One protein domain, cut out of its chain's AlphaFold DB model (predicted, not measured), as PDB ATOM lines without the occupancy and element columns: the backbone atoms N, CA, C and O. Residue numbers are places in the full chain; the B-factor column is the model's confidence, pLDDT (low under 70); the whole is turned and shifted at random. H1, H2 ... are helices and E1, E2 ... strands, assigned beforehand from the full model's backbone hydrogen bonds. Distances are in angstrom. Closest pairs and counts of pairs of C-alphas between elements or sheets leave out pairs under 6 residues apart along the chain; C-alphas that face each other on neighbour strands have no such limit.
ATOM      1  N   LYS A   2       2.897 -41.568  17.199       86.69
ATOM      2  CA  LYS A   2       2.598 -40.550  16.186       86.69
ATOM      3  C   LYS A   2       3.803 -40.457  15.255       86.69
ATOM      4  O   LYS A   2       4.910 -40.334  15.766       86.69
ATOM      5  N   ASP A   3       3.597 -40.509  13.941       91.19
ATOM      6  CA  ASP A   3       4.677 -40.425  12.942       91.19
ATOM      7  C   ASP A   3       5.821 -41.426  13.266       91.19
ATOM      8  O   ASP A   3       6.984 -41.045  13.397       91.19
ATOM      9  N   ASP A   4       5.433 -42.675  13.572       87.62
ATOM     10  CA  ASP A   4       6.234 -43.803  14.098       87.62
ATOM     11  C   ASP A   4       7.056 -43.558  15.379       87.62
ATOM     12  O   ASP A   4       7.773 -44.433  15.867       87.62
ATOM     13  N   LYS A   5       6.884 -42.399  16.020       84.94
ATOM     14  CA  LYS A   5       7.545 -42.030  17.274       84.94
ATOM     15  C   LYS A   5       6.671 -42.353  18.493       84.94
ATOM     16  O   LYS A   5       5.453 -42.127  18.527       84.94
ATOM     17  N   VAL A   6       7.316 -42.837  19.558       85.56
ATOM     18  CA  VAL A   6       6.701 -43.027  20.883       85.56
ATOM     19  C   VAL A   6       6.695 -41.689  21.631       85.56
ATOM     20  O   VAL A   6       7.538 -41.413  22.481       85.56
ATOM     21  N   CYS A   7       5.750 -40.814  21.286       86.31
ATOM     22  CA  CYS A   7       5.566 -39.542  21.983       86.31
ATOM     23  C   CYS A   7       5.016 -39.760  23.406       86.31
ATOM     24  O   CYS A   7       3.922 -40.301  23.570       86.31
ATOM     25  N   GLY A   8       5.745 -39.290  24.420       88.38
ATOM     26  CA  GLY A   8       5.314 -39.286  25.820       88.38
ATOM     27  C   GLY A   8       6.363 -38.656  26.741       88.38
ATOM     28  O   GLY A   8       7.554 -38.661  26.422       88.38
ATOM     29  N   HIS A   9       5.936 -38.117  27.887       83.25
ATOM     30  CA  HIS A   9       6.870 -37.629  28.904       83.25
ATOM     31  C   HIS A   9       7.661 -38.803  29.501       83.25
ATOM     32  O   HIS A   9       7.096 -39.811  29.951       83.25
ATOM     33  N   ASN A  10       8.984 -38.666  29.463       81.62
ATOM     34  CA  ASN A  10       9.950 -39.728  29.712       81.62
ATOM     35  C   ASN A  10       9.693 -40.958  28.818       81.62
ATOM     36  O   ASN A  10       9.721 -42.094  29.269       81.62
ATOM     37  N   GLY A  11       9.412 -40.716  27.529       82.00
ATOM     38  CA  GLY A  11       9.567 -41.718  26.470       82.00
ATOM     39  C   GLY A  11      11.040 -41.930  26.096       82.00
ATOM     40  O   GLY A  11      11.455 -43.063  25.871       82.00
ATOM     41  N   ILE A  12      11.843 -40.852  26.101       78.94
ATOM     42  CA  ILE A  12      13.301 -40.920  25.909       78.94
ATOM     43  C   ILE A  12      14.034 -40.965  27.264       78.94
ATOM     44  O   ILE A  12      14.803 -41.905  27.454       78.94
ATOM     45  N   SER A  13      13.777 -40.061  28.230       80.88
ATOM     46  CA  SER A  13      14.226 -40.256  29.635       80.88
ATOM     47  C   SER A  13      13.597 -41.522  30.206       80.88
ATOM     48  O   SER A  13      12.580 -41.988  29.694       80.88
ATOM     49  N   MET A  14      14.229 -42.142  31.199       84.25
ATOM     50  CA  MET A  14      14.777 -43.477  30.960       84.25
ATOM     51  C   MET A  14      13.800 -44.632  30.673       84.25
ATOM     52  O   MET A  14      14.274 -45.674  30.236       84.25
ATOM     53  N   LYS A  15      12.471 -44.477  30.778       88.44
ATOM     54  CA  LYS A  15      11.472 -45.548  30.559       88.44
ATOM     55  C   LYS A  15      11.640 -46.285  29.225       88.44
ATOM     56  O   LYS A  15      11.516 -47.502  29.208       88.44
ATOM     57  N   GLY A  16      11.963 -45.592  28.128       89.12
ATOM     58  CA  GLY A  16      12.231 -46.241  26.834       89.12
ATOM     59  C   GLY A  16      13.488 -47.126  26.832       89.12
ATOM     60  O   GLY A  16      13.508 -48.174  26.195       89.12
ATOM     61  N   PHE A  17      14.513 -46.747  27.603       89.19
ATOM     62  CA  PHE A  17      15.714 -47.563  27.813       89.19
ATOM     63  C   PHE A  17      15.450 -48.708  28.797       89.19
ATOM     64  O   PHE A  17      15.793 -49.840  28.489       89.19
ATOM     65  N   VAL A  18      14.761 -48.448  29.915       91.50
ATOM     66  CA  VAL A  18      14.325 -49.477  30.876       91.50
ATOM     67  C   VAL A  18      13.471 -50.541  30.181       91.50
ATOM     68  O   VAL A  18      13.713 -51.729  30.363       91.50
ATOM     69  N   ALA A  19      12.532 -50.141  29.319       91.00
ATOM     70  CA  ALA A  19      11.728 -51.065  28.522       91.00
ATOM     71  C   ALA A  19      12.588 -51.921  27.576       91.00
ATOM     72  O   ALA A  19      12.388 -53.130  27.516       91.00
ATOM     73  N   GLY A  20      13.571 -51.332  26.885       91.12
ATOM     74  CA  GLY A  20      14.516 -52.082  26.047       91.12
ATOM     75  C   GLY A  20      15.393 -53.048  26.854       91.12
ATOM     76  O   GLY A  20      15.506 -54.221  26.506       91.12
ATOM     77  N   ALA A  21      15.952 -52.584  27.970       91.62
ATOM     78  CA  ALA A  21      16.803 -53.358  28.868       91.62
ATOM     79  C   ALA A  21      16.056 -54.556  29.489       91.62
ATOM     80  O   ALA A  21      16.598 -55.662  29.541       91.62
ATOM     81  N   VAL A  22      14.791 -54.359  29.885       91.75
ATOM     82  CA  VAL A  22      13.897 -55.410  30.401       91.75
ATOM     83  C   VAL A  22      13.390 -56.334  29.290       91.75
ATOM     84  O   VAL A  22      13.256 -57.530  29.529       91.75
ATOM     85  N   LEU A  23      13.155 -55.847  28.068       92.62
ATOM     86  CA  LEU A  23      12.803 -56.708  26.929       92.62
ATOM     87  C   LEU A  23      13.959 -57.665  26.587       92.62
ATOM     88  O   LEU A  23      13.745 -58.869  26.410       92.62
ATOM     89  N   LEU A  24      15.194 -57.149  26.590       91.81
ATOM     90  CA  LEU A  24      16.419 -57.922  26.368       91.81
ATOM     91  C   LEU A  24      16.694 -58.973  27.456       91.81
ATOM     92  O   LEU A  24      17.352 -59.963  27.149       91.81
ATOM     93  N   THR A  25      16.121 -58.864  28.665       90.44
ATOM     94  CA  THR A  25      16.127 -59.948  29.677       90.44
ATOM     95  C   THR A  25      15.734 -61.294  29.066       90.44
ATOM     96  O   THR A  25      16.384 -62.307  29.312       90.44
ATOM     97  N   SER A  26      14.687 -61.311  28.232       87.75
ATOM     98  CA  SER A  26      14.175 -62.535  27.600       87.75
ATOM     99  C   SER A  26      15.145 -63.162  26.589       87.75
ATOM    100  O   SER A  26      15.088 -64.369  26.347       87.75
ATOM    101  N   VAL A  27      16.045 -62.352  26.025       91.44
ATOM    102  CA  VAL A  27      17.105 -62.765  25.099       91.44
ATOM    103  C   VAL A  27      18.323 -63.233  25.895       91.44
ATOM    104  O   VAL A  27      18.797 -64.347  25.687       91.44
ATOM    105  N   PHE A  28      18.770 -62.445  26.877       88.81
ATOM    106  CA  PHE A  28      19.893 -62.789  27.750       88.81
ATOM    107  C   PHE A  28      19.667 -64.093  28.527       88.81
ATOM    108  O   PHE A  28      20.602 -64.873  28.664       88.81
ATOM    109  N   LEU A  29      18.440 -64.377  28.978       87.00
ATOM    110  CA  LEU A  29      18.092 -65.639  29.648       87.00
ATOM    111  C   LEU A  29      18.129 -66.871  28.725       87.00
ATOM    112  O   LEU A  29      18.194 -67.989  29.226       87.00
ATOM    113  N   LYS A  30      18.090 -66.691  27.398       89.44
ATOM    114  CA  LYS A  30      18.248 -67.774  26.408       89.44
ATOM    115  C   LYS A  30      19.698 -67.946  25.944       89.44
ATOM    116  O   LYS A  30      20.017 -68.939  25.297       89.44
ATOM    117  N   MET A  31      20.568 -66.982  26.236       90.00
ATOM    118  CA  MET A  31      21.970 -66.996  25.828       90.00
ATOM    119  C   MET A  31      22.849 -67.660  26.890       90.00
ATOM    120  O   MET A  31      22.774 -67.336  28.075       90.00
ATOM    121  N   LYS A  32      23.765 -68.529  26.450       90.56
ATOM    122  CA  LYS A  32      24.871 -69.014  27.286       90.56
ATOM    123  C   LYS A  32      25.885 -67.881  27.478       90.56
ATOM    124  O   LYS A  32      26.826 -67.743  26.700       90.56
ATOM    125  N   ARG A  33      25.657 -67.042  28.487       87.44
ATOM    126  CA  ARG A  33      26.565 -65.954  28.881       87.44
ATOM    127  C   ARG A  33      27.760 -66.531  29.652       87.44
ATOM    128  O   ARG A  33      27.649 -67.602  30.246       87.44
ATOM    129  N   MET A  34      28.876 -65.804  29.668       86.81
ATOM    130  CA  MET A  34      29.980 -66.068  30.603       86.81
ATOM    131  C   MET A  34      29.602 -65.562  32.004       86.81
ATOM    132  O   MET A  34      29.592 -66.318  32.970       86.81
ATOM    133  N   GLU A  35      29.182 -64.298  32.057       87.19
ATOM    134  CA  GLU A  35      28.833 -63.536  33.257       87.19
ATOM    135  C   GLU A  35      27.321 -63.537  33.564       87.19
ATOM    136  O   GLU A  35      26.484 -63.907  32.731       87.19
ATOM    137  N   SER A  36      26.957 -63.078  34.765       88.12
ATOM    138  CA  SER A  36      25.570 -62.767  35.151       88.12
ATOM    139  C   SER A  36      25.163 -61.361  34.690       88.12
ATOM    140  O   SER A  36      25.897 -60.410  34.947       88.12
ATOM    141  N   VAL A  37      23.967 -61.189  34.119       90.56
ATOM    142  CA  VAL A  37      23.419 -59.846  33.825       90.56
ATOM    143  C   VAL A  37      22.690 -59.323  35.058       90.56
ATOM    144  O   VAL A  37      21.945 -60.070  35.694       90.56
ATOM    145  N   ARG A  38      22.891 -58.055  35.416       91.19
ATOM    146  CA  ARG A  38      22.317 -57.455  36.629       91.19
ATOM    147  C   ARG A  38      21.741 -56.080  36.308       91.19
ATOM    148  O   ARG A  38      22.354 -55.323  35.564       91.19
ATOM    149  N   TYR A  39      20.577 -55.771  36.867       92.69
ATOM    150  CA  TYR A  39      19.899 -54.488  36.688       92.69
ATOM    151  C   TYR A  39      19.774 -53.787  38.033       92.69
ATOM    152  O   TYR A  39      19.214 -54.360  38.967       92.69
ATOM    153  N   ALA A  40      20.262 -52.554  38.111       91.88
ATOM    154  CA  ALA A  40      19.976 -51.628  39.196       91.88
ATOM    155  C   ALA A  40      18.880 -50.653  38.746       91.88
ATOM    156  O   ALA A  40      18.923 -50.152  37.623       91.88
ATOM    157  N   PHE A  41      17.908 -50.389  39.618       91.38
ATOM    158  CA  PHE A  41      16.852 -49.404  39.392       91.38
ATOM    159  C   PHE A  41      16.795 -48.408  40.558       91.38
ATOM    160  O   PHE A  41      16.378 -48.761  41.668       91.38
ATOM    161  N   SER A  42      17.214 -47.175  40.278       89.31
ATOM    162  CA  SER A  42      16.911 -45.955  41.031       89.31
ATOM    163  C   SER A  42      15.539 -45.392  40.610       89.31
ATOM    164  O   SER A  42      14.850 -45.963  39.756       89.31
ATOM    165  N   PHE A  43      15.090 -44.300  41.236       89.00
ATOM    166  CA  PHE A  43      13.804 -43.650  40.910       89.00
ATOM    167  C   PHE A  43      13.843 -42.112  40.993       89.00
ATOM    168  O   PHE A  43      12.834 -41.450  40.754       89.00
ATOM    169  N   ASP A  44      15.000 -41.569  41.352       89.00
ATOM    170  CA  ASP A  44      15.266 -40.212  41.824       89.00
ATOM    171  C   ASP A  44      16.463 -39.575  41.092       89.00
ATOM    172  O   ASP A  44      17.044 -38.607  41.566       89.00
ATOM    173  N   GLU A  45      16.817 -40.089  39.909       88.00
ATOM    174  CA  GLU A  45      17.853 -39.496  39.048       88.00
ATOM    175  C   GLU A  45      17.522 -38.041  38.673       88.00
ATOM    176  O   GLU A  45      18.375 -37.163  38.768       88.00
ATOM    177  N   GLU A  46      16.245 -37.758  38.394       85.25
ATOM    178  CA  GLU A  46      15.728 -36.403  38.136       85.25
ATOM    179  C   GLU A  46      15.546 -35.572  39.443       85.25
ATOM    180  O   GLU A  46      14.932 -34.505  39.414       85.25
ATOM    181  N   VAL A  47      16.027 -36.070  40.599       86.56
ATOM    182  CA  VAL A  47      15.969 -35.451  41.946       86.56
ATOM    183  C   VAL A  47      17.276 -35.736  42.720       86.56
ATOM    184  O   VAL A  47      17.285 -36.373  43.774       86.56
ATOM    185  N   ASP A  48      18.398 -35.293  42.150       83.31
ATOM    186  CA  ASP A  48      19.750 -35.321  42.738       83.31
ATOM    187  C   ASP A  48      20.327 -36.714  43.083       83.31
ATOM    188  O   ASP A  48      21.371 -36.811  43.727       83.31
ATOM    189  N   CYS A  49      19.707 -37.807  42.611       90.00
ATOM    190  CA  CYS A  49      20.178 -39.193  42.784       90.00
ATOM    191  C   CYS A  49      20.393 -39.624  44.251       90.00
ATOM    192  O   CYS A  49      21.245 -40.473  44.519       90.00
ATOM    193  N   ILE A  50      19.644 -39.057  45.203       89.69
ATOM    194  CA  ILE A  50      19.832 -39.201  46.662       89.69
ATOM    195  C   ILE A  50      19.970 -40.665  47.127       89.69
ATOM    196  O   ILE A  50      20.692 -40.946  48.083       89.69
ATOM    197  N   VAL A  51      19.305 -41.616  46.467       88.88
ATOM    198  CA  VAL A  51      19.335 -43.052  46.784       88.88
ATOM    199  C   VAL A  51      20.528 -43.792  46.169       88.88
ATOM    200  O   VAL A  51      20.916 -44.842  46.690       88.88
ATOM    201  N   VAL A  52      21.164 -43.264  45.120       90.62
ATOM    202  CA  VAL A  52      22.309 -43.917  44.458       90.62
ATOM    203  C   VAL A  52      23.484 -44.142  45.425       90.62
ATOM    204  O   VAL A  52      23.937 -45.284  45.479       90.62
ATOM    205  N   PRO A  53      23.919 -43.181  46.272       91.25
ATOM    206  CA  PRO A  53      24.953 -43.418  47.286       91.25
ATOM    207  C   PRO A  53      24.610 -44.529  48.289       91.25
ATOM    208  O   PRO A  53      25.491 -45.275  48.713       91.25
ATOM    209  N   TYR A  54      23.334 -44.688  48.661       90.62
ATOM    210  CA  TYR A  54      22.904 -45.780  49.543       90.62
ATOM    211  C   TYR A  54      22.932 -47.130  48.819       90.62
ATOM    212  O   TYR A  54      23.328 -48.134  49.409       90.62
ATOM    213  N   LEU A  55      22.544 -47.164  47.540       90.44
ATOM    214  CA  LEU A  55      22.623 -48.368  46.717       90.44
ATOM    215  C   LEU A  55      24.081 -48.776  46.468       90.44
ATOM    216  O   LEU A  55      24.414 -49.943  46.654       90.44
ATOM    217  N   THR A  56      24.965 -47.846  46.100       91.62
ATOM    218  CA  THR A  56      26.385 -48.150  45.879       91.62
ATOM    219  C   THR A  56      27.085 -48.561  47.173       91.62
ATOM    220  O   THR A  56      27.820 -49.545  47.157       91.62
ATOM    221  N   SER A  57      26.794 -47.912  48.306       91.12
ATOM    222  CA  SER A  57      27.304 -48.336  49.621       91.12
ATOM    223  C   SER A  57      26.848 -49.756  49.967       91.12
ATOM    224  O   SER A  57      27.682 -50.614  50.244       91.12
ATOM    225  N   HIS A  58      25.549 -50.048  49.838       89.69
ATOM    226  CA  HIS A  58      24.994 -51.379  50.097       89.69
ATOM    227  C   HIS A  58      25.617 -52.460  49.199       89.69
ATOM    228  O   HIS A  58      25.942 -53.550  49.670       89.69
ATOM    229  N   LEU A  59      25.831 -52.160  47.913       91.19
ATOM    230  CA  LEU A  59      26.520 -53.052  46.978       91.19
ATOM    231  C   LEU A  59      27.987 -53.281  47.398       91.19
ATOM    232  O   LEU A  59      28.428 -54.431  47.422       91.19
ATOM    233  N   LYS A  60      28.718 -52.230  47.801       91.00
ATOM    234  CA  LYS A  60      30.120 -52.333  48.251       91.00
ATOM    235  C   LYS A  60      30.247 -53.170  49.526       91.00
ATOM    236  O   LYS A  60      31.074 -54.077  49.578       91.00
ATOM    237  N   GLU A  61      29.379 -52.933  50.510       91.69
ATOM    238  CA  GLU A  61      29.276 -53.711  51.757       91.69
ATOM    239  C   GLU A  61      29.032 -55.207  51.507       91.69
ATOM    240  O   GLU A  61      29.567 -56.053  52.220       91.69
ATOM    241  N   HIS A  62      28.246 -55.542  50.480       89.88
ATOM    242  CA  HIS A  62      27.914 -56.926  50.123       89.88
ATOM    243  C   HIS A  62      28.932 -57.562  49.156       89.88
ATOM    244  O   HIS A  62      28.672 -58.639  48.617       89.88
ATOM    245  N   GLY A  63      30.087 -56.922  48.932       90.88
ATOM    246  CA  GLY A  63      31.156 -57.437  48.070       90.88
ATOM    247  C   GLY A  63      30.766 -57.532  46.591       90.88
ATOM    248  O   GLY A  63      31.287 -58.379  45.867       90.88
ATOM    249  N   PHE A  64      29.818 -56.707  46.138       87.06
ATOM    250  CA  PHE A  64      29.299 -56.759  44.777       87.06
ATOM    251  C   PHE A  64      30.328 -56.232  43.769       87.06
ATOM    252  O   PHE A  64      30.537 -55.028  43.649       87.06
ATOM    253  N   MET A  65      30.920 -57.150  43.006       84.94
ATOM    254  CA  MET A  65      31.851 -56.849  41.914       84.94
ATOM    255  C   MET A  65      31.203 -57.151  40.563       84.94
ATOM    256  O   MET A  65      30.470 -58.137  40.424       84.94
ATOM    257  N   THR A  66      31.455 -56.312  39.560       88.19
ATOM    258  CA  THR A  66      31.002 -56.521  38.179       88.19
ATOM    259  C   THR A  66      31.970 -55.864  37.198       88.19
ATOM    260  O   THR A  66      32.381 -54.725  37.405       88.19
ATOM    261  N   ASP A  67      32.315 -56.584  36.128       88.75
ATOM    262  CA  ASP A  67      33.279 -56.161  35.099       88.75
ATOM    263  C   ASP A  67      32.895 -54.862  34.375       88.75
ATOM    264  O   ASP A  67      33.732 -54.231  33.722       88.75
ATOM    265  N   GLY A  68      31.626 -54.459  34.458       90.38
ATOM    266  CA  GLY A  68      31.162 -53.235  33.840       90.38
ATOM    267  C   GLY A  68      29.743 -52.826  34.217       90.38
ATOM    268  O   GLY A  68      28.918 -53.647  34.612       90.38
ATOM    269  N   CYS A  69      29.441 -51.543  34.029       91.25
ATOM    270  CA  CYS A  69      28.099 -50.985  34.145       91.25
ATOM    271  C   CYS A  69      27.713 -50.249  32.854       91.25
ATOM    272  O   CYS A  69      28.487 -49.448  32.325       91.25
ATOM    273  N   ILE A  70      26.503 -50.505  32.352       90.44
ATOM    274  CA  ILE A  70      25.908 -49.740  31.253       90.44
ATOM    275  C   ILE A  70      24.754 -48.930  31.832       90.44
ATOM    276  O   ILE A  70      23.666 -49.462  32.061       90.44
ATOM    277  N   THR A  71      24.998 -47.645  32.066       87.81
ATOM    278  CA  THR A  71      23.955 -46.700  32.466       87.81
ATOM    279  C   THR A  71      23.337 -46.044  31.235       87.81
ATOM    280  O   THR A  71      23.838 -46.130  30.107       87.81
ATOM    281  N   LYS A  72      22.230 -45.342  31.454       82.00
ATOM    282  CA  LYS A  72      21.682 -44.408  30.483       82.00
ATOM    283  C   LYS A  72      21.460 -43.084  31.175       82.00
ATOM    284  O   LYS A  72      20.667 -42.995  32.100       82.00
ATOM    285  N   GLU A  73      22.077 -42.056  30.622       71.44
ATOM    286  CA  GLU A  73      21.924 -40.665  31.014       71.44
ATOM    287  C   GLU A  73      21.993 -39.814  29.735       71.44
ATOM    288  O   GLU A  73      22.556 -40.240  28.724       71.44
ATOM    289  N   TYR A  74      21.321 -38.664  29.700       67.50
ATOM    290  CA  TYR A  74      21.142 -37.915  28.458       67.50
ATOM    291  C   TYR A  74      22.419 -37.208  27.959       67.50
ATOM    292  O   TYR A  74      22.676 -36.044  28.281       67.50
ATOM    293  N   THR A  75      23.108 -37.807  26.985       51.28
ATOM    294  CA  THR A  75      23.988 -37.102  26.028       51.28
ATOM    295  C   THR A  75      23.175 -36.249  25.041       51.28
ATOM    296  O   THR A  75      23.214 -36.427  23.820       51.28
ATOM    297  N   ALA A  76      22.369 -35.325  25.561       44.22
ATOM    298  CA  ALA A  76      21.602 -34.409  24.738       44.22
ATOM    299  C   ALA A  76      22.538 -33.473  23.950       44.22
ATOM    300  O   ALA A  76      23.563 -33.018  24.459       44.22
ATOM    301  N   SER A  77      22.116 -33.069  22.743       42.38
ATOM    302  CA  SER A  77      22.735 -31.993  21.931       42.38
ATOM    303  C   SER A  77      22.523 -30.590  22.554       42.38
ATOM    304  O   SER A  77      22.354 -29.572  21.885       42.38
ATOM    305  N   ILE A  78      22.470 -30.560  23.883       46.62
ATOM    306  CA  ILE A  78      22.271 -29.409  24.744       46.62
ATOM    307  C   ILE A  78      23.625 -28.835  25.165       46.62
ATOM    308  O   ILE A  78      23.691 -27.627  25.298       46.62
ATOM    309  N   ILE A  79      24.713 -29.615  25.275       49.34
ATOM    310  CA  ILE A  79      26.033 -29.077  25.677       49.34
ATOM    311  C   ILE A  79      26.494 -27.909  24.774       49.34
ATOM    312  O   ILE A  79      26.804 -26.853  25.324       49.34
ATOM    313  N   PRO A  80      26.442 -27.988  23.423       49.19
ATOM    314  CA  PRO A  80      26.753 -26.830  22.577       49.19
ATOM    315  C   PRO A  80      25.801 -25.650  22.812       49.19
ATOM    316  O   PRO A  80      26.234 -24.506  22.837       49.19
ATOM    317  N   LYS A  81      24.509 -25.920  23.040       50.66
ATOM    318  CA  LYS A  81      23.486 -24.883  23.248       50.66
ATOM    319  C   LYS A  81      23.581 -24.217  24.618       50.66
ATOM    320  O   LYS A  81      23.354 -23.022  24.697       50.66
ATOM    321  N   ILE A  82      23.941 -24.953  25.669       51.81
ATOM    322  CA  ILE A  82      24.262 -24.419  26.994       51.81
ATOM    323  C   ILE A  82      25.569 -23.639  26.926       51.81
ATOM    324  O   ILE A  82      25.626 -22.560  27.493       51.81
ATOM    325  N   HIS A  83      26.580 -24.093  26.177       49.31
ATOM    326  CA  HIS A  83      27.788 -23.295  25.964       49.31
ATOM    327  C   HIS A  83      27.463 -21.967  25.261       49.31
ATOM    328  O   HIS A  83      27.885 -20.910  25.732       49.31
ATOM    329  N   THR A  84      26.661 -21.986  24.188       64.12
ATOM    330  CA  THR A  84      26.162 -20.763  23.535       64.12
ATOM    331  C   THR A  84      25.359 -19.902  24.506       64.12
ATOM    332  O   THR A  84      25.673 -18.728  24.640       64.12
ATOM    333  N   LEU A  85      24.394 -20.469  25.236       61.03
ATOM    334  CA  LEU A  85      23.529 -19.731  26.159       61.03
ATOM    335  C   LEU A  85      24.305 -19.140  27.348       61.03
ATOM    336  O   LEU A  85      24.035 -18.015  27.738       61.03
ATOM    337  N   ILE A  86      25.292 -19.847  27.904       66.94
ATOM    338  CA  ILE A  86      26.179 -19.338  28.964       66.94
ATOM    339  C   ILE A  86      27.098 -18.248  28.412       66.94
ATOM    340  O   ILE A  86      27.317 -17.251  29.091       66.94
ATOM    341  N   THR A  87      27.587 -18.381  27.176       71.38
ATOM    342  CA  THR A  87      28.368 -17.324  26.510       71.38
ATOM    343  C   THR A  87      27.498 -16.091  26.227       71.38
ATOM    344  O   THR A  87      27.935 -14.964  26.425       71.38
ATOM    345  N   GLU A  88      26.247 -16.282  25.809       76.19
ATOM    346  CA  GLU A  88      25.292 -15.220  25.481       76.19
ATOM    347  C   GLU A  88      24.761 -14.510  26.734       76.19
ATOM    348  O   GLU A  88      24.750 -13.278  26.778       76.19
ATOM    349  N   ILE A  89      24.396 -15.261  27.780       73.94
ATOM    350  CA  ILE A  89      24.056 -14.736  29.110       73.94
ATOM    351  C   ILE A  89      25.279 -14.050  29.710       73.94
ATOM    352  O   ILE A  89      25.160 -12.908  30.139       73.94
ATOM    353  N   GLY A  90      26.447 -14.693  29.689       75.25
ATOM    354  CA  GLY A  90      27.709 -14.139  30.172       75.25
ATOM    355  C   GLY A  90      27.997 -12.790  29.523       75.25
ATOM    356  O   GLY A  90      28.019 -11.779  30.214       75.25
ATOM    357  N   ASN A  91      28.095 -12.736  28.195       78.19
ATOM    358  CA  ASN A  91      28.347 -11.495  27.463       78.19
ATOM    359  C   ASN A  91      27.251 -10.439  27.699       78.19
ATOM    360  O   ASN A  91      27.567  -9.281  27.981       78.19
ATOM    361  N   THR A  92      25.968 -10.810  27.621       83.62
ATOM    362  CA  THR A  92      24.848  -9.855  27.722       83.62
ATOM    363  C   THR A  92      24.666  -9.311  29.138       83.62
ATOM    364  O   THR A  92      24.384  -8.123  29.308       83.62
ATOM    365  N   VAL A  93      24.807 -10.154  30.161       79.44
ATOM    366  CA  VAL A  93      24.646  -9.770  31.569       79.44
ATOM    367  C   VAL A  93      25.904  -9.070  32.073       79.44
ATOM    368  O   VAL A  93      25.773  -7.982  32.625       79.44
ATOM    369  N   LEU A  94      27.109  -9.583  31.790       82.50
ATOM    370  CA  LEU A  94      28.367  -8.911  32.143       82.50
ATOM    371  C   LEU A  94      28.458  -7.525  31.494       82.50
ATOM    372  O   LEU A  94      28.810  -6.571  32.177       82.50
ATOM    373  N   SER A  95      28.067  -7.363  30.223       82.19
ATOM    374  CA  SER A  95      28.037  -6.035  29.581       82.19
ATOM    375  C   SER A  95      27.039  -5.085  30.254       82.19
ATOM    376  O   SER A  95      27.363  -3.923  30.484       82.19
ATOM    377  N   LYS A  96      25.848  -5.568  30.634       88.38
ATOM    378  CA  LYS A  96      24.839  -4.763  31.355       88.38
ATOM    379  C   LYS A  96      25.231  -4.451  32.802       88.38
ATOM    380  O   LYS A  96      24.822  -3.416  33.324       88.38
ATOM    381  N   MET A  97      26.016  -5.315  33.447       81.50
ATOM    382  CA  MET A  97      26.612  -5.050  34.759       81.50
ATOM    383  C   MET A  97      27.749  -4.032  34.633       81.50
ATOM    384  O   MET A  97      27.740  -3.044  35.361       81.50
ATOM    385  N   ARG A  98      28.646  -4.182  33.648       87.31
ATOM    386  CA  ARG A  98      29.755  -3.247  33.374       87.31
ATOM    387  C   ARG A  98      29.305  -1.851  32.950       87.31
ATOM    388  O   ARG A  98      29.954  -0.874  33.297       87.31
ATOM    389  N   GLN A  99      28.145  -1.736  32.302       89.44
ATOM    390  CA  GLN A  99      27.470  -0.451  32.056       89.44
ATOM    391  C   GLN A  99      26.988   0.266  33.333       89.44
ATOM    392  O   GLN A  99      26.650   1.445  33.261       89.44
ATOM    393  N   LYS A 100      26.921  -0.420  34.483       89.19
ATOM    394  CA  LYS A 100      26.488   0.142  35.778       89.19
ATOM    395  C   LYS A 100      27.589   0.173  36.842       89.19
ATOM    396  O   LYS A 100      27.515   0.984  37.755       89.19
ATOM    397  N   CYS A 101      28.576  -0.711  36.737       87.56
ATOM    398  CA  CYS A 101      29.731  -0.828  37.618       87.56
ATOM    399  C   CYS A 101      30.895  -1.374  36.783       87.56
ATOM    400  O   CYS A 101      30.875  -2.548  36.417       87.56
ATOM    401  N   LEU A 102      31.869  -0.527  36.436       87.12
ATOM    402  CA  LEU A 102      32.954  -0.856  35.494       87.12
ATOM    403  C   LEU A 102      33.711  -2.138  35.873       87.12
ATOM    404  O   LEU A 102      33.989  -2.969  35.007       87.12
ATOM    405  N   ASP A 103      33.951  -2.328  37.170       84.06
ATOM    406  CA  ASP A 103      34.713  -3.446  37.731       84.06
ATOM    407  C   ASP A 103      33.895  -4.740  37.877       84.06
ATOM    408  O   ASP A 103      34.381  -5.730  38.425       84.06
ATOM    409  N   ALA A 104      32.653  -4.772  37.381       76.44
ATOM    410  CA  ALA A 104      31.800  -5.949  37.466       76.44
ATOM    411  C   ALA A 104      32.446  -7.177  36.800       76.44
ATOM    412  O   ALA A 104      32.633  -7.249  35.577       76.44
ATOM    413  N   THR A 105      32.734  -8.176  37.627       73.38
ATOM    414  CA  THR A 105      33.045  -9.550  37.240       73.38
ATOM    415  C   THR A 105      31.786 -10.415  37.347       73.38
ATOM    416  O   THR A 105      30.832 -10.086  38.051       73.38
ATOM    417  N   ALA A 106      31.773 -11.531  36.622       66.25
ATOM    418  CA  ALA A 106      30.797 -12.594  36.804       66.25
ATOM    419  C   ALA A 106      31.557 -13.919  36.760       66.25
ATOM    420  O   ALA A 106      32.112 -14.280  35.722       66.25
ATOM    421  N   GLU A 107      31.617 -14.610  37.893       57.06
ATOM    422  CA  GLU A 107      32.277 -15.906  38.015       57.06
ATOM    423  C   GLU A 107      31.232 -17.024  37.962       57.06
ATOM    424  O   GLU A 107      30.247 -17.017  38.703       57.06
ATOM    425  N   LEU A 108      31.424 -17.981  37.053       53.62
ATOM    426  CA  LEU A 108      30.496 -19.094  36.864       53.62
ATOM    427  C   LEU A 108      30.820 -20.224  37.851       53.62
ATOM    428  O   LEU A 108      31.450 -21.220  37.489       53.62
ATOM    429  N   LEU A 109      30.386 -20.065  39.100       40.91
ATOM    430  CA  LEU A 109      30.580 -21.068  40.148       40.91
ATOM    431  C   LEU A 109      29.910 -22.403  39.769       40.91
ATOM    432  O   LEU A 109      28.683 -22.527  39.767       40.91
ATOM    433  N   LYS A 110      30.721 -23.433  39.496       40.75
ATOM    434  CA  LYS A 110      30.271 -24.834  39.437       40.75
ATOM    435  C   LYS A 110      30.001 -25.337  40.858       40.75
ATOM    436  O   LYS A 110      30.870 -25.931  41.485       40.75
ATOM    437  N   THR A 111      28.797 -25.092  41.364       31.27
ATOM    438  CA  THR A 111      28.404 -25.409  42.750       31.27
ATOM    439  C   THR A 111      28.058 -26.878  43.013       31.27
ATOM    440  O   THR A 111      27.827 -27.235  44.162       31.27
ATOM    441  N   VAL A 112      28.061 -27.743  41.992       30.17
ATOM    442  CA  VAL A 112      27.913 -29.200  42.152       30.17
ATOM    443  C   VAL A 112      29.118 -29.897  41.524       30.17
ATOM    444  O   VAL A 112      29.193 -30.067  40.306       30.17
ATOM    445  N   PHE A 113      30.075 -30.283  42.369       34.62
ATOM    446  CA  PHE A 113      31.162 -31.192  42.014       34.62
ATOM    447  C   PHE A 113      30.779 -32.619  42.413       34.62
ATOM    448  O   PHE A 113      30.772 -32.966  43.589       34.62
ATOM    449  N   ILE A 114      30.501 -33.436  41.404       37.94
ATOM    450  CA  ILE A 114      30.604 -34.898  41.445       37.94
ATOM    451  C   ILE A 114      31.712 -35.246  40.449       37.94
ATOM    452  O   ILE A 114      31.859 -34.541  39.439       37.94
ATOM    453  N   GLU A 115      32.538 -36.260  40.720       39.38
ATOM    454  CA  GLU A 115      33.664 -36.553  39.831       39.38
ATOM    455  C   GLU A 115      33.181 -36.906  38.416       39.38
ATOM    456  O   GLU A 115      32.335 -37.773  38.197       39.38
ATOM    457  N   SER A 116      33.747 -36.218  37.418       50.66
ATOM    458  CA  SER A 116      33.392 -36.445  36.018       50.66
ATOM    459  C   SER A 116      33.733 -37.881  35.614       50.66
ATOM    460  O   SER A 116      34.917 -38.232  35.662       50.66
ATOM    461  N   LEU A 117      32.729 -38.642  35.154       60.94
ATOM    462  CA  LEU A 117      32.808 -40.037  34.688       60.94
ATOM    463  C   LEU A 117      34.202 -40.379  34.148       60.94
ATOM    464  O   LEU A 117      34.592 -39.962  33.054       60.94
ATOM    465  N   ASN A 118      34.986 -41.079  34.966       61.56
ATOM    466  CA  ASN A 118      36.437 -41.176  34.827       61.56
ATOM    467  C   ASN A 118      36.881 -42.366  33.953       61.56
ATOM    468  O   ASN A 118      38.049 -42.747  33.945       61.56
ATOM    469  N   ALA A 119      35.947 -42.983  33.220       68.44
ATOM    470  CA  ALA A 119      36.204 -44.129  32.354       68.44
ATOM    471  C   ALA A 119      37.211 -43.797  31.240       68.44
ATOM    472  O   ALA A 119      37.071 -42.813  30.505       68.44
ATOM    473  N   THR A 120      38.222 -44.652  31.084       71.38
ATOM    474  CA  THR A 120      39.194 -44.529  29.996       71.38
ATOM    475  C   THR A 120      38.564 -44.959  28.667       71.38
ATOM    476  O   THR A 120      37.719 -45.858  28.603       71.38
ATOM    477  N   LYS A 121      38.998 -44.332  27.563       72.62
ATOM    478  CA  LYS A 121      38.514 -44.659  26.205       72.62
ATOM    479  C   LYS A 121      38.916 -46.066  25.734       72.62
ATOM    480  O   LYS A 121      38.376 -46.548  24.741       72.62
ATOM    481  N   GLU A 122      39.862 -46.673  26.446       75.50
ATOM    482  CA  GLU A 122      40.514 -47.953  26.158       75.50
ATOM    483  C   GLU A 122      39.990 -49.104  27.031       75.50
ATOM    484  O   GLU A 122      40.213 -50.264  26.687       75.50
ATOM    485  N   ALA A 123      39.264 -48.811  28.124       83.56
ATOM    486  CA  ALA A 123      38.682 -49.833  28.995       83.56
ATOM    487  C   ALA A 123      37.889 -50.871  28.182       83.56
ATOM    488  O   ALA A 123      37.171 -50.519  27.243       83.56
ATOM    489  N   ALA A 124      38.001 -52.150  28.553       87.62
ATOM    490  CA  ALA A 124      37.459 -53.261  27.766       87.62
ATOM    491  C   ALA A 124      35.955 -53.106  27.467       87.62
ATOM    492  O   ALA A 124      35.529 -53.340  26.336       87.62
ATOM    493  N   LEU A 125      35.172 -52.617  28.440       88.06
ATOM    494  CA  LEU A 125      33.758 -52.283  28.253       88.06
ATOM    495  C   LEU A 125      33.556 -51.180  27.199       88.06
ATOM    496  O   LEU A 125      32.771 -51.361  26.270       88.06
ATOM    497  N   THR A 126      34.286 -50.065  27.302       85.44
ATOM    498  CA  THR A 126      34.234 -48.951  26.340       85.44
ATOM    499  C   THR A 126      34.572 -49.428  24.929       85.44
ATOM    500  O   THR A 126      33.837 -49.150  23.983       85.44
ATOM    501  N   THR A 127      35.646 -50.203  24.782       87.00
ATOM    502  CA  THR A 127      36.085 -50.773  23.501       87.00
ATOM    503  C   THR A 127      35.057 -51.761  22.934       87.00
ATOM    504  O   THR A 127      34.732 -51.695  21.746       87.00
ATOM    505  N   GLY A 128      34.468 -52.616  23.777       88.06
ATOM    506  CA  GLY A 128      33.404 -53.547  23.393       88.06
ATOM    507  C   GLY A 128      32.133 -52.841  22.910       88.06
ATOM    508  O   GLY A 128      31.637 -53.147  21.826       88.06
ATOM    509  N   VAL A 129      31.640 -51.845  23.655       88.00
ATOM    510  CA  VAL A 129      30.453 -51.059  23.270       88.00
ATOM    511  C   VAL A 129      30.702 -50.275  21.977       88.00
ATOM    512  O   VAL A 129      29.844 -50.277  21.095       88.00
ATOM    513  N   ARG A 130      31.887 -49.674  21.793       87.06
ATOM    514  CA  ARG A 130      32.260 -49.008  20.527       87.06
ATOM    515  C   ARG A 130      32.234 -49.961  19.337       87.06
ATOM    516  O   ARG A 130      31.708 -49.589  18.292       87.06
ATOM    517  N   CYS A 131      32.770 -51.171  19.500       87.06
ATOM    518  CA  CYS A 131      32.778 -52.200  18.461       87.06
ATOM    519  C   CYS A 131      31.348 -52.634  18.088       87.06
ATOM    520  O   CYS A 131      30.980 -52.610  16.914       87.06
ATOM    521  N   LEU A 132      30.510 -52.929  19.090       86.62
ATOM    522  CA  LEU A 132      29.107 -53.320  18.900       86.62
ATOM    523  C   LEU A 132      28.268 -52.218  18.235       86.62
ATOM    524  O   LEU A 132      27.500 -52.495  17.315       86.62
ATOM    525  N   CYS A 133      28.417 -50.968  18.677       84.50
ATOM    526  CA  CYS A 133      27.661 -49.833  18.146       84.50
ATOM    527  C   CYS A 133      28.273 -49.220  16.872       84.50
ATOM    528  O   CYS A 133      27.650 -48.341  16.282       84.50
ATOM    529  N   LYS A 134      29.474 -49.653  16.456       87.44
ATOM    530  CA  LYS A 134      30.287 -49.046  15.383       87.44
ATOM    531  C   LYS A 134      30.526 -47.539  15.594       87.44
ATOM    532  O   LYS A 134      30.438 -46.747  14.660       87.44
ATOM    533  N   VAL A 135      30.804 -47.139  16.839       80.94
ATOM    534  CA  VAL A 135      30.978 -45.729  17.238       80.94
ATOM    535  C   VAL A 135      32.455 -45.383  17.414       80.94
ATOM    536  O   VAL A 135      33.117 -45.798  18.369       80.94
ATOM    537  N   GLU A 136      32.962 -44.554  16.507       68.75
ATOM    538  CA  GLU A 136      34.340 -44.060  16.540       68.75
ATOM    539  C   GLU A 136      34.540 -42.984  17.621       68.75
ATOM    540  O   GLU A 136      35.511 -43.043  18.381       68.75
ATOM    541  N   ILE A 137      33.604 -42.032  17.726       69.38
ATOM    542  CA  ILE A 137      33.720 -40.833  18.569       69.38
ATOM    543  C   ILE A 137      33.315 -41.131  20.020       69.38
ATOM    544  O   ILE A 137      32.157 -41.429  20.306       69.38
ATOM    545  N   VAL A 138      34.259 -40.968  20.954       69.38
ATOM    546  CA  VAL A 138      34.028 -41.128  22.403       69.38
ATOM    547  C   VAL A 138      34.170 -39.792  23.120       69.38
ATOM    548  O   VAL A 138      35.252 -39.189  23.116       69.38
ATOM    549  N   TRP A 139      33.104 -39.384  23.804       72.00
ATOM    550  CA  TRP A 139      33.048 -38.207  24.668       72.00
ATOM    551  C   TRP A 139      33.237 -38.623  26.132       72.00
ATOM    552  O   TRP A 139      32.590 -39.566  26.582       72.00
ATOM    553  N   LYS A 140      34.081 -37.912  26.891       70.69
ATOM    554  CA  LYS A 140      34.040 -37.965  28.362       70.69
ATOM    555  C   LYS A 140      32.969 -36.966  28.802       70.69
ATOM    556  O   LYS A 140      33.113 -35.784  28.499       70.69
ATOM    557  N   LYS A 141      31.894 -37.423  29.449       66.31
ATOM    558  CA  LYS A 141      30.808 -36.550  29.923       66.31
ATOM    559  C   LYS A 141      30.903 -36.376  31.436       66.31
ATOM    560  O   LYS A 141      30.979 -37.365  32.153       66.31
ATOM    561  N   SER A 142      30.884 -35.139  31.919       60.97
ATOM    562  CA  SER A 142      30.930 -34.832  33.355       60.97
ATOM    563  C   SER A 142      29.592 -34.977  34.073       60.97
ATOM    564  O   SER A 142      29.581 -35.168  35.279       60.97
ATOM    565  N   ASP A 143      28.481 -34.864  33.351       64.19
ATOM    566  CA  ASP A 143      27.245 -34.333  33.946       64.19
ATOM    567  C   ASP A 143      26.318 -35.407  34.548       64.19
ATOM    568  O   ASP A 143      25.255 -35.081  35.069       64.19
ATOM    569  N   SER A 144      26.708 -36.686  34.480       72.69
ATOM    570  CA  SER A 144      25.890 -37.796  34.972       72.69
ATOM    571  C   SER A 144      26.169 -38.077  36.444       72.69
ATOM    572  O   SER A 144      27.113 -38.793  36.771       72.69
ATOM    573  N   ILE A 145      25.300 -37.552  37.309       80.81
ATOM    574  CA  ILE A 145      25.330 -37.759  38.763       80.81
ATOM    575  C   ILE A 145      25.337 -39.259  39.100       80.81
ATOM    576  O   ILE A 145      26.298 -39.752  39.688       80.81
ATOM    577  N   GLU A 146      24.317 -40.009  38.663       88.19
ATOM    578  CA  GLU A 146      24.210 -41.454  38.925       88.19
ATOM    579  C   GLU A 146      25.431 -42.231  38.408       88.19
ATOM    580  O   GLU A 146      26.001 -43.044  39.134       88.19
ATOM    581  N   SER A 147      25.878 -41.968  37.175       87.62
ATOM    582  CA  SER A 147      27.006 -42.704  36.587       87.62
ATOM    583  C   SER A 147      28.344 -42.376  37.249       87.62
ATOM    584  O   SER A 147      29.177 -43.269  37.391       87.62
ATOM    585  N   GLY A 148      28.554 -41.121  37.660       88.38
ATOM    586  CA  GLY A 148      29.718 -40.717  38.448       88.38
ATOM    587  C   GLY A 148      29.768 -41.498  39.757       88.38
ATOM    588  O   GLY A 148      30.735 -42.213  40.001       88.38
ATOM    589  N   LEU A 149      28.669 -41.488  40.518       89.75
ATOM    590  CA  LEU A 149      28.540 -42.218  41.783       89.75
ATOM    591  C   LEU A 149      28.720 -43.739  41.626       89.75
ATOM    592  O   LEU A 149      29.395 -44.362  42.443       89.75
ATOM    593  N   PHE A 150      28.169 -44.360  40.576       90.38
ATOM    594  CA  PHE A 150      28.394 -45.787  40.313       90.38
ATOM    595  C   PHE A 150      29.863 -46.108  40.005       90.38
ATOM    596  O   PHE A 150      30.358 -47.139  40.461       90.38
ATOM    597  N   GLN A 151      30.567 -45.251  39.263       90.50
ATOM    598  CA  GLN A 151      31.985 -45.460  38.970       90.50
ATOM    599  C   GLN A 151      32.881 -45.160  40.185       90.50
ATOM    600  O   GLN A 151      33.804 -45.920  40.458       90.50
ATOM    601  N   GLU A 152      32.618 -44.075  40.912       89.62
ATOM    602  CA  GLU A 152      33.411 -43.618  42.057       89.62
ATOM    603  C   GLU A 152      33.244 -44.547  43.266       89.62
ATOM    604  O   GLU A 152      34.223 -45.033  43.831       89.62
ATOM    605  N   CYS A 153      32.001 -44.859  43.648       90.88
ATOM    606  CA  CYS A 153      31.746 -45.655  44.844       90.88
ATOM    607  C   CYS A 153      32.108 -47.135  44.663       90.88
ATOM    608  O   CYS A 153      32.567 -47.752  45.621       90.88
ATOM    609  N   LEU A 154      31.892 -47.724  43.481       90.31
ATOM    610  CA  LEU A 154      32.081 -49.167  43.245       90.31
ATOM    611  C   LEU A 154      33.295 -49.516  42.375       90.31
ATOM    612  O   LEU A 154      33.555 -50.699  42.176       90.31
ATOM    613  N   GLU A 155      34.028 -48.524  41.862       90.62
ATOM    614  CA  GLU A 155      35.229 -48.708  41.023       90.62
ATOM    615  C   GLU A 155      34.949 -49.466  39.697       90.62
ATOM    616  O   GLU A 155      35.859 -49.951  39.024       90.62
ATOM    617  N   ILE A 156      33.675 -49.530  39.281       89.44
ATOM    618  CA  ILE A 156      33.203 -50.269  38.099       89.44
ATOM    619  C   ILE A 156      33.510 -49.493  36.799       89.44
ATOM    620  O   ILE A 156      33.121 -48.326  36.682       89.44
ATOM    621  N   PRO A 157      34.102 -50.125  35.763       89.06
ATOM    622  CA  PRO A 157      34.200 -49.546  34.421       89.06
ATOM    623  C   PRO A 157      32.810 -49.254  33.839       89.06
ATOM    624  O   PRO A 157      31.964 -50.143  33.774       89.06
ATOM    625  N   LEU A 158      32.550 -48.023  33.398       91.19
ATOM    626  CA  LEU A 158      31.183 -47.580  33.110       91.19
ATOM    627  C   LEU A 158      31.052 -46.881  31.752       91.19
ATOM    628  O   LEU A 158      31.888 -46.057  31.380       91.19
ATOM    629  N   VAL A 159      29.981 -47.199  31.014       89.94
ATOM    630  CA  VAL A 159      29.643 -46.583  29.719       89.94
ATOM    631  C   VAL A 159      28.186 -46.110  29.710       89.94
ATOM    632  O   VAL A 159      27.272 -46.901  29.934       89.94
ATOM    633  N   ILE A 160      27.964 -44.832  29.384       87.62
ATOM    634  CA  ILE A 160      26.626 -44.266  29.147       87.62
ATOM    635  C   ILE A 160      26.165 -44.605  27.721       87.62
ATOM    636  O   ILE A 160      26.880 -44.328  26.757       87.62
ATOM    637  N   VAL A 161      24.946 -45.137  27.567       85.44
ATOM    638  CA  VAL A 161      24.330 -45.438  26.259       85.44
ATOM    639  C   VAL A 161      22.948 -44.789  26.126       85.44
ATOM    640  O   VAL A 161      22.067 -44.979  26.963       85.44
ATOM    641  N   THR A 162      22.712 -44.052  25.032       77.69
ATOM    642  CA  THR A 162      21.464 -43.293  24.809       77.69
ATOM    643  C   THR A 162      20.678 -43.694  23.557       77.69
ATOM    644  O   THR A 162      21.257 -43.753  22.471       77.69
ATOM    645  N   PRO A 163      19.340 -43.833  23.645       70.06
ATOM    646  CA  PRO A 163      18.480 -44.030  22.483       70.06
ATOM    647  C   PRO A 163      18.214 -42.711  21.729       70.06
ATOM    648  O   PRO A 163      17.182 -42.067  21.923       70.06
ATOM    649  N   GLY A 164      19.135 -42.342  20.836       58.09
ATOM    650  CA  GLY A 164      18.937 -41.310  19.808       58.09
ATOM    651  C   GLY A 164      18.985 -39.849  20.279       58.09
ATOM    652  O   GLY A 164      19.131 -39.537  21.459       58.09
ATOM    653  N   SER A 165      18.878 -38.928  19.315       51.69
ATOM    654  CA  SER A 165      18.891 -37.480  19.547       51.69
ATOM    655  C   SER A 165      17.478 -36.913  19.731       51.69
ATOM    656  O   SER A 165      16.530 -37.283  19.037       51.69
ATOM    657  N   PRO A1018      15.562 -48.813  46.291       56.84
ATOM    658  CA  PRO A1018      16.473 -49.141  45.198       56.84
ATOM    659  C   PRO A1018      16.445 -50.649  44.961       56.84
ATOM    660  O   PRO A1018      16.519 -51.437  45.909       56.84
ATOM    661  N   SER A1019      16.288 -51.051  43.701       66.31
ATOM    662  CA  SER A1019      15.979 -52.441  43.357       66.31
ATOM    663  C   SER A1019      17.038 -53.063  42.461       66.31
ATOM    664  O   SER A1019      17.253 -52.599  41.343       66.31
ATOM    665  N   LEU A1020      17.670 -54.136  42.944       72.75
ATOM    666  CA  LEU A1020      18.649 -54.922  42.201       72.75
ATOM    667  C   LEU A1020      18.031 -56.255  41.753       72.75
ATOM    668  O   LEU A1020      17.607 -57.068  42.576       72.75
ATOM    669  N   LEU A1021      18.015 -56.507  40.447       72.88
ATOM    670  CA  LEU A1021      17.614 -57.783  39.851       72.88
ATOM    671  C   LEU A1021      18.848 -58.490  39.282       72.88
ATOM    672  O   LEU A1021      19.488 -57.973  38.368       72.88
ATOM    673  N   VAL A1022      19.161 -59.682  39.792       75.75
ATOM    674  CA  VAL A1022      20.321 -60.482  39.367       75.75
ATOM    675  C   VAL A1022      19.859 -61.667  38.514       75.75
ATOM    676  O   VAL A1022      19.049 -62.485  38.955       75.75
ATOM    677  N   LEU A1023      20.387 -61.773  37.289       70.94
ATOM    678  CA  LEU A1023      20.140 -62.871  36.351       70.94
ATOM    679  C   LEU A1023      21.411 -63.703  36.148       70.94
ATOM    680  O   LEU A1023      22.195 -63.479  35.220       70.94
ATOM    681  N   GLU A1024      21.589 -64.695  37.012       73.69
ATOM    682  CA  GLU A1024      22.642 -65.707  36.895       73.69
ATOM    683  C   GLU A1024      22.343 -66.701  35.750       73.69
ATOM    684  O   GLU A1024      21.271 -66.670  35.135       73.69
ATOM    685  N   ASN A1025      23.307 -67.564  35.410       60.78
ATOM    686  CA  ASN A1025      23.175 -68.484  34.271       60.78
ATOM    687  C   ASN A1025      22.427 -69.790  34.576       60.78
ATOM    688  O   ASN A1025      21.857 -70.354  33.652       60.78
ATOM    689  N   ASN A1026      22.408 -70.260  35.830       55.22
ATOM    690  CA  ASN A1026      21.795 -71.546  36.215       55.22
ATOM    691  C   ASN A1026      21.176 -71.549  37.636       55.22
ATOM    692  O   ASN A1026      20.996 -72.616  38.216       55.22
ATOM    693  N   ALA A1027      20.889 -70.383  38.226       51.69
ATOM    694  CA  ALA A1027      20.424 -70.265  39.617       51.69
ATOM    695  C   ALA A1027      19.053 -69.576  39.733       51.69
ATOM    696  O   ALA A1027      18.558 -68.974  38.778       51.69
ATOM    697  N   GLU A1028      18.444 -69.656  40.921       51.09
ATOM    698  CA  GLU A1028      17.206 -68.939  41.243       51.09
ATOM    699  C   GLU A1028      17.350 -67.421  41.056       51.09
ATOM    700  O   GLU A1028      18.394 -66.824  41.323       51.09
ATOM    701  N   ARG A1029      16.264 -66.780  40.611       58.91
ATOM    702  CA  ARG A1029      16.222 -65.344  40.304       58.91
ATOM    703  C   ARG A1029      16.282 -64.532  41.598       58.91
ATOM    704  O   ARG A1029      15.290 -64.446  42.318       58.91
ATOM    705  N   ARG A1030      17.419 -63.900  41.891       53.44
ATOM    706  CA  ARG A1030      17.575 -63.086  43.106       53.44
ATOM    707  C   ARG A1030      17.154 -61.640  42.860       53.44
ATOM    708  O   ARG A1030      17.840 -60.883  42.173       53.44
ATOM    709  N   VAL A1031      16.040 -61.251  43.479       53.22
ATOM    710  CA  VAL A1031      15.666 -59.846  43.689       53.22
ATOM    711  C   VAL A1031      16.298 -59.392  45.004       53.22
ATOM    712  O   VAL A1031      15.831 -59.755  46.083       53.22
ATOM    713  N   MET A1032      17.371 -58.606  44.931       50.88
ATOM    714  CA  MET A1032      18.008 -58.008  46.102       50.88
ATOM    715  C   MET A1032      17.466 -56.597  46.325       50.88
ATOM    716  O   MET A1032      17.612 -55.695  45.506       50.88
ATOM    717  N   THR A1033      16.793 -56.429  47.455       51.19
ATOM    718  CA  THR A1033      16.168 -55.183  47.903       51.19
ATOM    719  C   THR A1033      16.082 -55.242  49.424       51.19
ATOM    720  O   THR A1033      15.555 -56.214  49.963       51.19
ATOM    721  N   SER A1034      16.542 -54.215  50.139       40.22
ATOM    722  CA  SER A1034      16.477 -54.190  51.612       40.22
ATOM    723  C   SER A1034      15.039 -54.268  52.145       40.22
ATOM    724  O   SER A1034      14.786 -54.926  53.148       40.22
ATOM    725  N   TYR A1035      14.093 -53.647  51.434       41.62
ATOM    726  CA  TYR A1035      12.674 -53.566  51.810       41.62
ATOM    727  C   TYR A1035      11.741 -54.326  50.846       41.62
ATOM    728  O   TYR A1035      10.653 -54.759  51.218       41.62
ATOM    729  N   GLY A1036      12.173 -54.533  49.599       42.72
ATOM    730  CA  GLY A1036      11.457 -55.353  48.616       42.72
ATOM    731  C   GLY A1036      11.554 -56.851  48.922       42.72
ATOM    732  O   GLY A1036      10.591 -57.564  48.669       42.72
ATOM    733  N   ARG A1037      12.630 -57.310  49.586       40.34
ATOM    734  CA  ARG A1037      12.712 -58.631  50.229       40.34
ATOM    735  C   ARG A1037      11.568 -58.815  51.214       40.34
ATOM    736  O   ARG A1037      10.920 -59.848  51.208       40.34
ATOM    737  N   ASP A1038      11.285 -57.790  52.009       41.12
ATOM    738  CA  ASP A1038      10.172 -57.785  52.954       41.12
ATOM    739  C   ASP A1038       8.812 -57.799  52.243       41.12
ATOM    740  O   ASP A1038       7.882 -58.451  52.704       41.12
ATOM    741  N   MET A1039       8.695 -57.140  51.086       41.69
ATOM    742  CA  MET A1039       7.493 -57.203  50.250       41.69
ATOM    743  C   MET A1039       7.304 -58.595  49.615       41.69
ATOM    744  O   MET A1039       6.197 -59.118  49.636       41.69
ATOM    745  N   VAL A1040       8.389 -59.227  49.160       37.41
ATOM    746  CA  VAL A1040       8.454 -60.598  48.614       37.41
ATOM    747  C   VAL A1040       8.226 -61.680  49.680       37.41
ATOM    748  O   VAL A1040       7.661 -62.728  49.388       37.41
ATOM    749  N   LEU A1041       8.633 -61.448  50.930       41.81
ATOM    750  CA  LEU A1041       8.343 -62.349  52.054       41.81
ATOM    751  C   LEU A1041       6.884 -62.238  52.528       41.81
ATOM    752  O   LEU A1041       6.365 -63.174  53.132       41.81
ATOM    753  N   ARG A1042       6.220 -61.106  52.254       45.03
ATOM    754  CA  ARG A1042       4.786 -60.886  52.518       45.03
ATOM    755  C   ARG A1042       3.894 -61.327  51.348       45.03
ATOM    756  O   ARG A1042       2.735 -61.654  51.583       45.03
ATOM    757  N   ASP A1043       4.427 -61.328  50.128       44.09
ATOM    758  CA  ASP A1043       3.762 -61.729  48.883       44.09
ATOM    759  C   ASP A1043       4.763 -62.499  47.985       44.09
ATOM    760  O   ASP A1043       5.483 -61.885  47.192       44.09
ATOM    761  N   PRO A1044       4.869 -63.838  48.126       46.12
ATOM    762  CA  PRO A1044       5.834 -64.649  47.376       46.12
ATOM    763  C   PRO A1044       5.668 -64.590  45.853       46.12
ATOM    764  O   PRO A1044       6.654 -64.731  45.126       46.12
ATOM    765  N   ASP A1045       4.457 -64.320  45.359       43.91
ATOM    766  CA  ASP A1045       4.170 -64.253  43.922       43.91
ATOM    767  C   ASP A1045       4.880 -63.055  43.260       43.91
ATOM    768  O   ASP A1045       5.179 -63.089  42.060       43.91
ATOM    769  N   ALA A1046       5.259 -62.036  44.045       44.94
ATOM    770  CA  ALA A1046       6.064 -60.889  43.617       44.94
ATOM    771  C   ALA A1046       7.492 -61.249  43.148       44.94
ATOM    772  O   ALA A1046       8.178 -60.400  42.576       44.94
ATOM    773  N   GLN A1047       7.959 -62.489  43.343       39.59
ATOM    774  CA  GLN A1047       9.200 -62.984  42.721       39.59
ATOM    775  C   GLN A1047       9.048 -63.252  41.213       39.59
ATOM    776  O   GLN A1047      10.043 -63.398  40.495       39.59
ATOM    777  N   SER A1048       7.811 -63.351  40.715       36.88
ATOM    778  CA  SER A1048       7.511 -63.750  39.341       36.88
ATOM    779  C   SER A1048       7.189 -62.552  38.437       36.88
ATOM    780  O   SER A1048       6.361 -61.696  38.744       36.88
ATOM    781  N   PHE A1049       7.848 -62.502  37.277       34.56
ATOM    782  CA  PHE A1049       7.508 -61.584  36.189       34.56
ATOM    783  C   PHE A1049       6.906 -62.384  35.020       34.56
ATOM    784  O   PHE A1049       7.508 -63.393  34.638       34.56
ATOM    785  N   PRO A1050       5.788 -61.941  34.407       40.94
ATOM    786  CA  PRO A1050       5.048 -60.704  34.685       40.94
ATOM    787  C   PRO A1050       4.170 -60.781  35.945       40.94
ATOM    788  O   PRO A1050       3.420 -61.735  36.127       40.94
ATOM    789  N   TRP A1051       4.216 -59.723  36.763       46.34
ATOM    790  CA  TRP A1051       3.468 -59.579  38.018       46.34
ATOM    791  C   TRP A1051       1.959 -59.812  37.816       46.34
ATOM    792  O   TRP A1051       1.264 -58.959  37.254       46.34
ATOM    793  N   HIS A1052       1.425 -60.933  38.306       43.59
ATOM    794  CA  HIS A1052       0.025 -61.327  38.079       43.59
ATOM    795  C   HIS A1052      -1.019 -60.377  38.705       43.59
ATOM    796  O   HIS A1052      -2.187 -60.401  38.319       43.59
ATOM    797  N   SER A1053      -0.616 -59.519  39.649       51.00
ATOM    798  CA  SER A1053      -1.512 -58.753  40.523       51.00
ATOM    799  C   SER A1053      -1.203 -57.246  40.595       51.00
ATOM    800  O   SER A1053      -1.525 -56.602  41.592       51.00
TER     801      SER A1053
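What this domain is: This is residues 2 to 165 and 1018 to 1053 of the 1086 residues of an uncharacterized protein of Leishmania donovani (UniProt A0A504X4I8). A body of two small sheets side by side has a long arm: H3 runs far from the body, and residues 99 to 123 after it fold back again. Near the middle is the parallel pair E2 and E3, with H4 and H5 packed on opposite sides of it; beside it is the antiparallel sheet E1, E4, E5, which H1, H2 and H6 only graze, and H2 packs side by side with H5. The printed part has 200 residues, in the order H1 E1 H2 E2 H3 H4 H5 E3 E4 E5 H6 H7, seven named helices and five named strands; its class is mixed, helices and strands, with under half of the residues in named elements. The whole is loose, with a radius of gyration of the C-alphas of 21.0 A, and elongated, spanning 70 by 40 by 39 A, the length made by the arm.

How they stand to each other: Residues 2 to 14 hold no named element. H1, residues 15 to 28, touches no helix; with its residues 18 to 28 it only grazes the sheet of E1, residues 37 to 41, E4, residues 1019 to 1023, and E5, residues 1030 to 1032. Its closest C-alphas to E1 are those of Phe 28 and Val 37, 7.6 A. E1 and E4 are antiparallel at 169 degrees, with N 39 and O 1021 2.9 A apart, within hydrogen-bond range. E4, the inner strand, forms a hairpin with E5, where N 1032 and O 1020 are 2.8 A apart. H2, residues 52 to 61, grazes the same sheet with its residues 52 to 59. It touches H5, residues 145 to 154, at a shallow tilt of 13 degrees, the same way; the closest C-alphas are those of Thr 56 and Cys 153, 6.0 A. E2, residues 69 to 71, is near E1, with 6 pairs of C-alphas within 10 A. E2 is the parallel neighbour of E3, residues 158 to 160, with N 159 and O 69 3.0 A apart. Between them in the chain come H3, residues 79 to 98, H4, residues 124 to 133, and H5: a strand-helix-strand unit, two parallel neighbour strands with helices between them. H3 touches no helix, and its residues 80 to 85 stand free. The closest C-alphas of H4 and E3 are those of Thr 126 and Val 159, 6.2 A, and those of H5 and E3 are Gln 151 and Leu 158, 6.3 A. H6, residues 1036 to 1042, grazes the three-stranded sheet with its residues 1036 to 1040. H6 and H7, residues 1044 to 1047, only just touch, with 3 pairs of C-alphas within 8 A, and only at the corner by their link; the closest are Val 1040 and Ala 1046, 5.5 A. Every O i to N i+4 pair is within hydrogen-bond range in H2, H3, H4, H5 and H6, and 8 of 10 are in H1; H7 is too short for such a pair.

Where its parts are: H1 begins at C-alpha 15, (11.472, -45.548, 30.559), and is 19.4 A long. E1 is 13.5 A, H2 14.1 A and E2 6.2 A long. H3 is the longest helix, 27.2 A, and ends at C-alpha 98, (29.755, -3.247, 33.374). H4 is 14.2 A, H5 14.0 A, E3 6.9 A, E4 13.2 A, E5 5.9 A and H6 9.5 A long. H7 is 6.0 A long and ends at C-alpha 1047, (9.200, -62.984, 42.721).

The domain as a whole: The two C-alphas farthest apart are those of Lys 100 and Asn 1026, 71.8 A. Residues 166 to 1017 are not printed; C-alphas 165 and 1018 are 28.3 A apart across the cut. The links H3 to H4, 25 residues, and H4 to H5, 11 residues, are long. The mean pLDDT of the printed part is 74.1, and 66 residues are under 70, among them residues 74 to 86, 106 to 119 and 1025 to 1053.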